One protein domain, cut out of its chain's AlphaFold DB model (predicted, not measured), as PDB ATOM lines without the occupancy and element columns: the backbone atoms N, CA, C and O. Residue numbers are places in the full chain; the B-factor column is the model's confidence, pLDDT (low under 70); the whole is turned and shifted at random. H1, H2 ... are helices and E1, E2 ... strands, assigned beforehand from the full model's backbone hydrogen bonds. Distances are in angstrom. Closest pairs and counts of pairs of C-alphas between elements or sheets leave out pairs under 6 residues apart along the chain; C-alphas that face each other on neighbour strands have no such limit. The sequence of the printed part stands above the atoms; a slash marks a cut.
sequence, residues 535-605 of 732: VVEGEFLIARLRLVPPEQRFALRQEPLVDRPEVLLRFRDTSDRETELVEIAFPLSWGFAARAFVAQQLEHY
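This is residues 535 to 605 of the 732 residues of an uncharacterized protein of Thermogemmata fonticola (UniProt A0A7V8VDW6). One strongly twisted, curled sheet of five strands makes the body, with the long strand E5 running through its middle and helix H2 packed over E5 and E2. The turn of the E4 and E5 hairpin and the first residue of H2 mark the two far ends, while the very short helix H1 only grazes the sheet. The printed part has 71 residues, with two named helices and five named strands in the order E1, E2, H1, E3, E4, E5, H2. The sheet's order is E1, E2, E5, E4, E3, antiparallel throughout, and the class is mixed, helices and strands. The whole is compact, with a radius of gyration of the C-alphas of 12.0 A and spans of 34 by 25 by 23 A.

Find C-alpha 535 at (-49.374, 6.477, -5.499), where E1 begins; it takes residues 535 to 537. E2 follows as residues 540 to 544, 12.1 A long, then H1 as residues 550 to 553. Look next for E3 at residues 557 to 560 and E4 at residues 568 to 575, 21.2 A long. E5, residues 578 to 587, starts at C-alpha 578 at (-49.593, 32.040, -7.154) and runs 27.0 A. H2, residues 592 to 602, covers 15.4 A and ends at C-alpha 602 at (-36.443, 18.480, -9.438).

Start at the edge strand E1, which forms a hairpin with E2; N 535 and O 542 are 3.0 A apart. E2 is antiparallel to E5 at 145 degrees, with N 541 and O 586 at 2.8 A. E5 and E4 form a hairpin at 161 degrees; look at N 570 and O 583, 2.9 A apart. E4 and the other edge strand, E3, form a hairpin too, with N 559 and O 569 at 2.9 A. E3, E4 and E5 are a meander, each strand the antiparallel neighbour of the one before. H2 is on the sheet at a height of 10.4 A, over E2 and E5, and runs along the strands, at 8 degrees to E5 on the local plane. The closest C-alphas of E5 and H2, those of Phe 586 and Ala 594, are 6.4 A apart. H1 only grazes the sheet, with its residues 552 to 553, and is apart from H2. In H2 every O i to N i+4 pair is within hydrogen-bond range; H1 is too short for such a pair.

The two C-alphas farthest apart, those of Asp 576 and Phe 592, are 35.4 A from each other. The printed part has no cut and no long link; E3 to E4, with 7 residues between them, is short, and the other links are tight. The mean pLDDT of the printed part is 92.2, and no printed residue is under 70.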
ATOM      1  N   VAL A 535     -48.093   7.190  -5.498       92.12
ATOM      2  CA  VAL A 535     -49.374   6.477  -5.499       92.12
ATOM      3  C   VAL A 535     -49.780   6.134  -6.922       92.12
ATOM      4  O   VAL A 535     -49.593   6.922  -7.843       92.12
ATOM      5  N   VAL A 536     -50.356   4.948  -7.098       91.56
ATOM      6  CA  VAL A 536     -50.975   4.543  -8.360       91.56
ATOM      7  C   VAL A 536     -52.460   4.888  -8.326       91.56
ATOM      8  O   VAL A 536     -53.191   4.405  -7.460       91.56
ATOM      9  N   GLU A 537     -52.902   5.712  -9.273       88.75
ATOM     10  CA  GLU A 537     -54.302   6.099  -9.462       88.75
ATOM     11  C   GLU A 537     -54.715   5.789 -10.908       88.75
ATOM     12  O   GLU A 537     -54.379   6.509 -11.850       88.75
ATOM     13  N   GLY A 538     -55.445   4.686 -11.098       88.44
ATOM     14  CA  GLY A 538     -55.802   4.199 -12.433       88.44
ATOM     15  C   GLY A 538     -54.558   3.815 -13.239       88.44
ATOM     16  O   GLY A 538     -53.746   3.021 -12.774       88.44
ATOM     17  N   GLU A 539     -54.409   4.401 -14.426       90.94
ATOM     18  CA  GLU A 539     -53.276   4.171 -15.338       90.94
ATOM     19  C   GLU A 539     -52.097   5.132 -15.098       90.94
ATOM     20  O   GLU A 539     -51.154   5.178 -15.894       90.94
ATOM     21  N   PHE A 540     -52.140   5.914 -14.015       94.12
ATOM     22  CA  PHE A 540     -51.108   6.887 -13.680       94.12
ATOM     23  C   PHE A 540     -50.363   6.517 -12.398       94.12
ATOM     24  O   PHE A 540     -50.945   6.086 -11.403       94.12
ATOM     25  N   LEU A 541     -49.056   6.753 -12.424       95.69
ATOM     26  CA  LEU A 541     -48.178   6.798 -11.269       95.69
ATOM     27  C   LEU A 541     -47.978   8.265 -10.886       95.69
ATOM     28  O   LEU A 541     -47.368   9.032 -11.629       95.69
ATOM     29  N   ILE A 542     -48.500   8.660  -9.733       94.94
ATOM     30  CA  ILE A 542     -48.488  10.042  -9.266       94.94
ATOM     31  C   ILE A 542     -47.368  10.234  -8.251       94.94
ATOM     32  O   ILE A 542     -47.322   9.543  -7.231       94.94
ATOM     33  N   ALA A 543     -46.502  11.206  -8.525       95.44
ATOM     34  CA  ALA A 543     -45.554  11.764  -7.574       95.44
ATOM     35  C   ALA A 543     -46.201  12.961  -6.866       95.44
ATOM     36  O   ALA A 543     -46.485  13.978  -7.499       95.44
ATOM     37  N   ARG A 544     -46.434  12.850  -5.558       94.25
ATOM     38  CA  ARG A 544     -46.943  13.935  -4.714       94.25
ATOM     39  C   ARG A 544     -45.767  14.731  -4.161       94.25
ATOM     40  O   ARG A 544     -44.992  14.224  -3.354       94.25
ATOM     41  N   LEU A 545     -45.638  15.978  -4.607       93.50
ATOM     42  CA  LEU A 545     -44.607  16.914  -4.148       93.50
ATOM     43  C   LEU A 545     -45.049  17.652  -2.879       93.50
ATOM     44  O   LEU A 545     -44.224  18.040  -2.050       93.50
ATOM     45  N   ARG A 546     -46.366  17.833  -2.721       90.81
ATOM     46  CA  ARG A 546     -47.013  18.454  -1.562       90.81
ATOM     47  C   ARG A 546     -48.218  17.636  -1.116       90.81
ATOM     48  O   ARG A 546     -48.862  16.963  -1.919       90.81
ATOM     49  N   LEU A 547     -48.543  17.725   0.172       86.50
ATOM     50  CA  LEU A 547     -49.755  17.120   0.712       86.50
ATOM     51  C   LEU A 547     -50.968  17.943   0.274       86.50
ATOM     52  O   LEU A 547     -51.142  19.089   0.687       86.50
ATOM     53  N   VAL A 548     -51.799  17.342  -0.575       86.88
ATOM     54  CA  VAL A 548     -53.079  17.907  -1.003       86.88
ATOM     55  C   VAL A 548     -54.202  17.061  -0.408       86.88
ATOM     56  O   VAL A 548     -54.222  15.843  -0.659       86.88
ATOM     57  N   PRO A 549     -55.133  17.668   0.355       82.69
ATOM     58  CA  PRO A 549     -56.323  16.984   0.842       82.69
ATOM     59  C   PRO A 549     -57.097  16.340  -0.314       82.69
ATOM     60  O   PRO A 549     -57.221  16.949  -1.382       82.69
ATOM     61  N   PRO A 550     -57.624  15.120  -0.139       80.19
ATOM     62  CA  PRO A 550     -58.260  14.369  -1.219       80.19
ATOM     63  C   PRO A 550     -59.439  15.115  -1.859       80.19
ATOM     64  O   PRO A 550     -59.645  15.010  -3.066       80.19
ATOM     65  N   GLU A 551     -60.168  15.926  -1.091       80.56
ATOM     66  CA  GLU A 551     -61.291  16.732  -1.577       80.56
ATOM     67  C   GLU A 551     -60.843  17.835  -2.550       80.56
ATOM     68  O   GLU A 551     -61.587  18.203  -3.458       80.56
ATOM     69  N   GLN A 552     -59.614  18.337  -2.395       86.38
ATOM     70  CA  GLN A 552     -59.042  19.390  -3.237       86.38
ATOM     71  C   GLN A 552     -58.373  18.837  -4.500       86.38
ATOM     72  O   GLN A 552     -58.217  19.570  -5.475       86.38
ATOM     73  N   ARG A 553     -58.009  17.545  -4.529       86.12
ATOM     74  CA  ARG A 553     -57.290  16.938  -5.668       86.12
ATOM     75  C   ARG A 553     -58.072  17.006  -6.977       86.12
ATOM     76  O   ARG A 553     -57.484  17.199  -8.036       86.12
ATOM     77  N   PHE A 554     -59.398  16.908  -6.905       82.06
ATOM     78  CA  PHE A 554     -60.272  17.021  -8.078       82.06
ATOM     79  C   PHE A 554     -60.342  18.441  -8.655       82.06
ATOM     80  O   PHE A 554     -60.747  18.604  -9.803       82.06
ATOM     81  N   ALA A 555     -59.958  19.455  -7.875       86.62
ATOM     82  CA  ALA A 555     -59.943  20.856  -8.288       86.62
ATOM     83  C   ALA A 555     -58.562  21.324  -8.778       86.62
ATOM     84  O   ALA A 555     -58.430  22.474  -9.190       86.62
ATOM     85  N   LEU A 556     -57.538  20.460  -8.740       92.50
ATOM     86  CA  LEU A 556     -56.201  20.819  -9.209       92.50
ATOM     87  C   LEU A 556     -56.223  21.124 -10.706       92.50
ATOM     88  O   LEU A 556     -56.713  20.324 -11.512       92.50
ATOM     89  N   ARG A 557     -55.640  22.264 -11.082       93.94
ATOM     90  CA  ARG A 557     -55.441  22.628 -12.483       93.94
ATOM     91  C   ARG A 557     -54.435  21.666 -13.096       93.94
ATOM     92  O   ARG A 557     -53.401  21.391 -12.496       93.94
ATOM     93  N   GLN A 558     -54.728  21.159 -14.287       94.62
ATOM     94  CA  GLN A 558     -53.878  20.177 -14.957       94.62
ATOM     95  C   GLN A 558     -53.304  20.761 -16.240       94.62
ATOM     96  O   GLN A 558     -54.039  21.342 -17.038       94.62
ATOM     97  N   GLU A 559     -52.006  20.572 -16.449       94.94
ATOM     98  CA  GLU A 559     -51.311  20.992 -17.663       94.94
ATOM     99  C   GLU A 559     -50.391  19.868 -18.154       94.94
ATOM    100  O   GLU A 559     -49.658  19.287 -17.353       94.94
ATOM    101  N   PRO A 560     -50.406  19.527 -19.452       96.56
ATOM    102  CA  PRO A 560     -49.466  18.560 -20.001       96.56
ATOM    103  C   PRO A 560     -48.047  19.135 -20.008       96.56
ATOM    104  O   PRO A 560     -47.843  20.314 -20.308       96.56
ATOM    105  N   LEU A 561     -47.053  18.295 -19.727       95.69
ATOM    106  CA  LEU A 561     -45.655  18.684 -19.856       95.69
ATOM    107  C   LEU A 561     -45.313  18.899 -21.346       95.69
ATOM    108  O   LEU A 561     -45.686  18.099 -22.202       95.69
ATOM    109  N   VAL A 562     -44.616  19.994 -21.668       94.12
ATOM    110  CA  VAL A 562     -44.449  20.490 -23.052       94.12
ATOM    111  C   VAL A 562     -43.783  19.473 -23.986       94.12
ATOM    112  O   VAL A 562     -44.203  19.311 -25.130       94.12
ATOM    113  N   ASP A 563     -42.739  18.804 -23.515       94.81
ATOM    114  CA  ASP A 563     -41.967  17.816 -24.271       94.81
ATOM    115  C   ASP A 563     -42.526  16.390 -24.143       94.81
ATOM    116  O   ASP A 563     -42.215  15.530 -24.970       94.81
ATOM    117  N   ARG A 564     -43.364  16.145 -23.128       94.81
ATOM    118  CA  ARG A 564     -43.973  14.851 -22.794       94.81
ATOM    119  C   ARG A 564     -45.445  15.042 -22.425       94.81
ATOM    120  O   ARG A 564     -45.787  14.967 -21.245       94.81
ATOM    121  N   PRO A 565     -46.333  15.287 -23.403       94.19
ATOM    122  CA  PRO A 565     -47.732  15.599 -23.124       94.19
ATOM    123  C   PRO A 565     -48.500  14.459 -22.439       94.19
ATOM    124  O   PRO A 565     -49.576  14.688 -21.895       94.19
ATOM    125  N   GLU A 566     -47.960  13.236 -22.448       94.81
ATOM    126  CA  GLU A 566     -48.458  12.104 -21.665       94.81
ATOM    127  C   GLU A 566     -48.244  12.246 -20.145       94.81
ATOM    128  O   GLU A 566     -48.906  11.552 -19.374       94.81
ATOM    129  N   VAL A 567     -47.335  13.125 -19.710       96.44
ATOM    130  CA  VAL A 567     -47.104  13.480 -18.305       96.44
ATOM    131  C   VAL A 567     -47.928  14.718 -17.974       96.44
ATOM    132  O   VAL A 567     -47.834  15.738 -18.654       96.44
ATOM    133  N   LEU A 568     -48.722  14.644 -16.907       96.94
ATOM    134  CA  LEU A 568     -49.579  15.746 -16.476       96.94
ATOM    135  C   LEU A 568     -49.023  16.384 -15.203       96.94
ATOM    136  O   LEU A 568     -48.834  15.715 -14.187       96.94
ATOM    137  N   LEU A 569     -48.800  17.690 -15.251       96.50
ATOM    138  CA  LEU A 569     -48.483  18.529 -14.105       96.50
ATOM    139  C   LEU A 569     -49.784  18.989 -13.449       96.50
ATOM    140  O   LEU A 569     -50.700  19.439 -14.141       96.50
ATOM    141  N   ARG A 570     -49.881  18.881 -12.123       96.38
ATOM    142  CA  ARG A 570     -51.067  19.305 -11.371       96.38
ATOM    143  C   ARG A 570     -50.711  20.426 -10.407       96.38
ATOM    144  O   ARG A 570     -49.862  20.258  -9.529       96.38
ATOM    145  N   PHE A 571     -51.390  21.552 -10.570       96.00
ATOM    146  CA  PHE A 571     -51.161  22.782  -9.831       96.00
ATOM    147  C   PHE A 571     -52.307  23.072  -8.867       96.00
ATOM    148  O   PHE A 571     -53.481  22.863  -9.185       96.00
ATOM    149  N   ARG A 572     -51.951  23.588  -7.693       95.00
ATOM    150  CA  ARG A 572     -52.881  24.187  -6.739       95.00
ATOM    151  C   ARG A 572     -52.750  25.701  -6.823       95.00
ATOM    152  O   ARG A 572     -51.655  26.227  -6.634       95.00
ATOM    153  N   ASP A 573     -53.863  26.382  -7.052       92.81
ATOM    154  CA  ASP A 573     -53.921  27.839  -6.962       92.81
ATOM    155  C   ASP A 573     -53.969  28.217  -5.468       92.81
ATOM    156  O   ASP A 573     -54.946  27.923  -4.777       92.81
ATOM    157  N   THR A 574     -52.881  28.781  -4.929       89.38
ATOM    158  CA  THR A 574     -52.804  29.225  -3.519       89.38
ATOM    159  C   THR A 574     -53.339  30.644  -3.353       89.38
ATOM    160  O   THR A 574     -53.872  30.996  -2.302       89.38
ATOM    161  N   SER A 575     -53.229  31.451  -4.407       90.69
ATOM    162  CA  SER A 575     -53.846  32.767  -4.548       90.69
ATOM    163  C   SER A 575     -54.109  33.057  -6.029       90.69
ATOM    164  O   SER A 575     -53.623  32.337  -6.898       90.69
ATOM    165  N   ASP A 576     -54.801  34.154  -6.344       86.12
ATOM    166  CA  ASP A 576     -55.076  34.567  -7.734       86.12
ATOM    167  C   ASP A 576     -53.812  34.739  -8.605       86.12
ATOM    168  O   ASP A 576     -53.906  34.840  -9.829       86.12
ATOM    169  N   ARG A 577     -52.625  34.839  -7.992       88.19
ATOM    170  CA  ARG A 577     -51.349  35.066  -8.687       88.19
ATOM    171  C   ARG A 577     -50.312  33.980  -8.456       88.19
ATOM    172  O   ARG A 577     -49.276  34.011  -9.115       88.19
ATOM    173  N   GLU A 578     -50.564  33.053  -7.541       91.94
ATOM    174  CA  GLU A 578     -49.593  32.040  -7.154       91.94
ATOM    175  C   GLU A 578     -50.171  30.651  -7.373       91.94
ATOM    176  O   GLU A 578     -51.255  30.308  -6.897       91.94
ATOM    177  N   THR A 579     -49.409  29.854  -8.110       94.06
ATOM    178  CA  THR A 579     -49.742  28.473  -8.426       94.06
ATOM    179  C   THR A 579     -48.577  27.598  -8.023       94.06
ATOM    180  O   THR A 579     -47.445  27.837  -8.445       94.06
ATOM    181  N   GLU A 580     -48.852  26.576  -7.229       94.81
ATOM    182  CA  GLU A 580     -47.847  25.642  -6.742       94.81
ATOM    183  C   GLU A 580     -47.991  24.307  -7.477       94.81
ATOM    184  O   GLU A 580     -49.092  23.760  -7.554       94.81
ATOM    185  N   LEU A 581     -46.891  23.763  -8.008       95.12
ATOM    186  CA  LEU A 581     -46.871  22.395  -8.530       95.12
ATOM    187  C   LEU A 581     -46.934  21.421  -7.351       95.12
ATOM    188  O   LEU A 581     -46.003  21.344  -6.550       95.12
ATOM    189  N   VAL A 582     -48.026  20.670  -7.253       96.12
ATOM    190  CA  VAL A 582     -48.288  19.798  -6.100       96.12
ATOM    191  C   VAL A 582     -48.198  18.316  -6.440       96.12
ATOM    192  O   VAL A 582     -47.786  17.529  -5.588       96.12
ATOM    193  N   GLU A 583     -48.522  17.924  -7.676       96.31
ATOM    194  CA  GLU A 583     -48.407  16.540  -8.137       96.31
ATOM    195  C   GLU A 583     -47.919  16.463  -9.589       96.31
ATOM    196  O   GLU A 583     -48.155  17.365 -10.397       96.31
ATOM    197  N   ILE A 584     -47.289  15.341  -9.935       97.19
ATOM    198  CA  ILE A 584     -46.952  14.975 -11.313       97.19
ATOM    199  C   ILE A 584     -47.503  13.580 -11.582       97.19
ATOM    200  O   ILE A 584     -47.135  12.627 -10.898       97.19
ATOM    201  N   ALA A 585     -48.381  13.455 -12.571       97.00
ATOM    202  CA  ALA A 585     -48.954  12.186 -12.990       97.00
ATOM    203  C   ALA A 585     -48.205  11.657 -14.217       97.00
ATOM    204  O   ALA A 585     -48.318  12.198 -15.318       97.00
ATOM    205  N   PHE A 586     -47.450  10.581 -14.022       97.19
ATOM    206  CA  PHE A 586     -46.763   9.857 -15.084       97.19
ATOM    207  C   PHE A 586     -47.628   8.694 -15.567       97.19
ATOM    208  O   PHE A 586     -48.317   8.081 -14.749       97.19
ATOM    209  N   PRO A 587     -47.567   8.305 -16.847       96.44
ATOM    210  CA  PRO A 587     -48.117   7.023 -17.272       96.44
ATOM    211  C   PRO A 587     -47.502   5.883 -16.452       96.44
ATOM    212  O   PRO A 587     -46.285   5.856 -16.248       96.44
ATOM    213  N   LEU A 588     -48.302   4.906 -16.019       94.25
ATOM    214  CA  LEU A 588     -47.816   3.782 -15.205       94.25
ATOM    215  C   LEU A 588     -46.680   3.001 -15.896       94.25
ATOM    216  O   LEU A 588     -45.804   2.444 -15.234       94.25
ATOM    217  N   SER A 589     -46.648   3.018 -17.233       94.50
ATOM    218  CA  SER A 589     -45.588   2.421 -18.054       94.50
ATOM    219  C   SER A 589     -44.198   3.032 -17.840       94.50
ATOM    220  O   SER A 589     -43.210   2.358 -18.131       94.50
ATOM    221  N   TRP A 590     -44.093   4.259 -17.314       95.44
ATOM    222  CA  TRP A 590     -42.803   4.881 -16.999       95.44
ATOM    223  C   TRP A 590     -42.094   4.178 -15.835       95.44
ATOM    224  O   TRP A 590     -40.872   4.041 -15.869       95.44
ATOM    225  N   GLY A 591     -42.829   3.705 -14.820       93.69
ATOM    226  CA  GLY A 591     -42.264   2.997 -13.664       93.69
ATOM    227  C   GLY A 591     -41.049   3.715 -13.058       93.69
ATOM    228  O   GLY A 591     -41.140   4.872 -12.652       93.69
ATOM    229  N   PHE A 592     -39.890   3.049 -13.032       95.50
ATOM    230  CA  PHE A 592     -38.630   3.598 -12.510       95.50
ATOM    231  C   PHE A 592     -38.153   4.872 -13.223       95.50
ATOM    232  O   PHE A 592     -37.540   5.725 -12.585       95.50
ATOM    233  N   ALA A 593     -38.487   5.059 -14.507       95.56
ATOM    234  CA  ALA A 593     -38.125   6.268 -15.246       95.56
ATOM    235  C   ALA A 593     -38.813   7.523 -14.683       95.56
ATOM    236  O   ALA A 593     -38.217   8.595 -14.688       95.56
ATOM    237  N   ALA A 594     -40.030   7.395 -14.139       95.62
ATOM    238  CA  ALA A 594     -40.712   8.502 -13.463       95.62
ATOM    239  C   ALA A 594     -39.955   8.933 -12.200       95.62
ATOM    240  O   ALA A 594     -39.739  10.122 -11.968       95.62
ATOM    241  N   ARG A 595     -39.493   7.963 -11.402       94.31
ATOM    242  CA  ARG A 595     -38.699   8.226 -10.196       94.31
ATOM    243  C   ARG A 595     -37.343   8.847 -10.534       94.31
ATOM    244  O   ARG A 595     -36.948   9.808  -9.882       94.31
ATOM    245  N   ALA A 596     -36.685   8.361 -11.588       93.81
ATOM    246  CA  ALA A 596     -35.462   8.962 -12.121       93.81
ATOM    247  C   ALA A 596     -35.684  10.412 -12.570       93.81
ATOM    248  O   ALA A 596     -34.910  11.292 -12.204       93.81
ATOM    249  N   PHE A 597     -36.770  10.671 -13.304       93.75
ATOM    250  CA  PHE A 597     -37.126  12.007 -13.774       93.75
ATOM    251  C   PHE A 597     -37.313  12.986 -12.610       93.75
ATOM    252  O   PHE A 597     -36.704  14.051 -12.614       93.75
ATOM    253  N   VAL A 598     -38.093  12.618 -11.587       93.69
ATOM    254  CA  VAL A 598     -38.317  13.472 -10.404       93.69
ATOM    255  C   VAL A 598     -37.008  13.744  -9.657       93.69
ATOM    256  O   VAL A 598     -36.735  14.892  -9.314       93.69
ATOM    257  N   ALA A 599     -36.180  12.717  -9.446       91.06
ATOM    258  CA  ALA A 599     -34.903  12.871  -8.753       91.06
ATOM    259  C   ALA A 599     -33.926  13.781  -9.518       91.06
ATOM    260  O   ALA A 599     -33.285  14.628  -8.910       91.06
ATOM    261  N   GLN A 600     -33.829  13.637 -10.842       90.94
ATOM    262  CA  GLN A 600     -32.853  14.367 -11.659       90.94
ATOM    263  C   GLN A 600     -33.304  15.781 -12.036       90.94
ATOM    264  O   GLN A 600     -32.474  16.679 -12.106       90.94
ATOM    265  N   GLN A 601     -34.592  15.981 -12.329       91.88
ATOM    266  CA  GLN A 601     -35.094  17.270 -12.823       91.88
ATOM    267  C   GLN A 601     -35.508  18.217 -11.700       91.88
ATOM    268  O   GLN A 601     -35.439  19.429 -11.872       91.88
ATOM    269  N   LEU A 602     -35.965  17.676 -10.566       89.38
ATOM    270  CA  LEU A 602     -36.443  18.480  -9.438       89.38
ATOM    271  C   LEU A 602     -35.490  18.446  -8.243       89.38
ATOM    272  O   LEU A 602     -35.802  19.057  -7.224       89.38
ATOM    273  N   GLU A 603     -34.393  17.682  -8.337       86.62
ATOM    274  CA  GLU A 603     -33.474  17.398  -7.220       86.62
ATOM    275  C   GLU A 603     -34.235  16.954  -5.955       86.62
ATOM    276  O   GLU A 603     -33.841  17.195  -4.813       86.62
ATOM    277  N   HIS A 604     -35.391  16.307  -6.160       83.31
ATOM    278  CA  HIS A 604     -36.313  15.951  -5.095       83.31
ATOM    279  C   HIS A 604     -36.083  14.507  -4.662       83.31
ATOM    280  O   HIS A 604     -36.737  13.568  -5.123       83.31
ATOM    281  N   TYR A 605     -35.125  14.335  -3.758       81.88
ATOM    282  CA  TYR A 605     -34.730  13.033  -3.233       81.88
ATOM    283  C   TYR A 605     -35.602  12.627  -2.048       81.88
ATOM    284  O   TYR A 605     -35.669  13.318  -1.027       81.88
TER     285      TYR A 605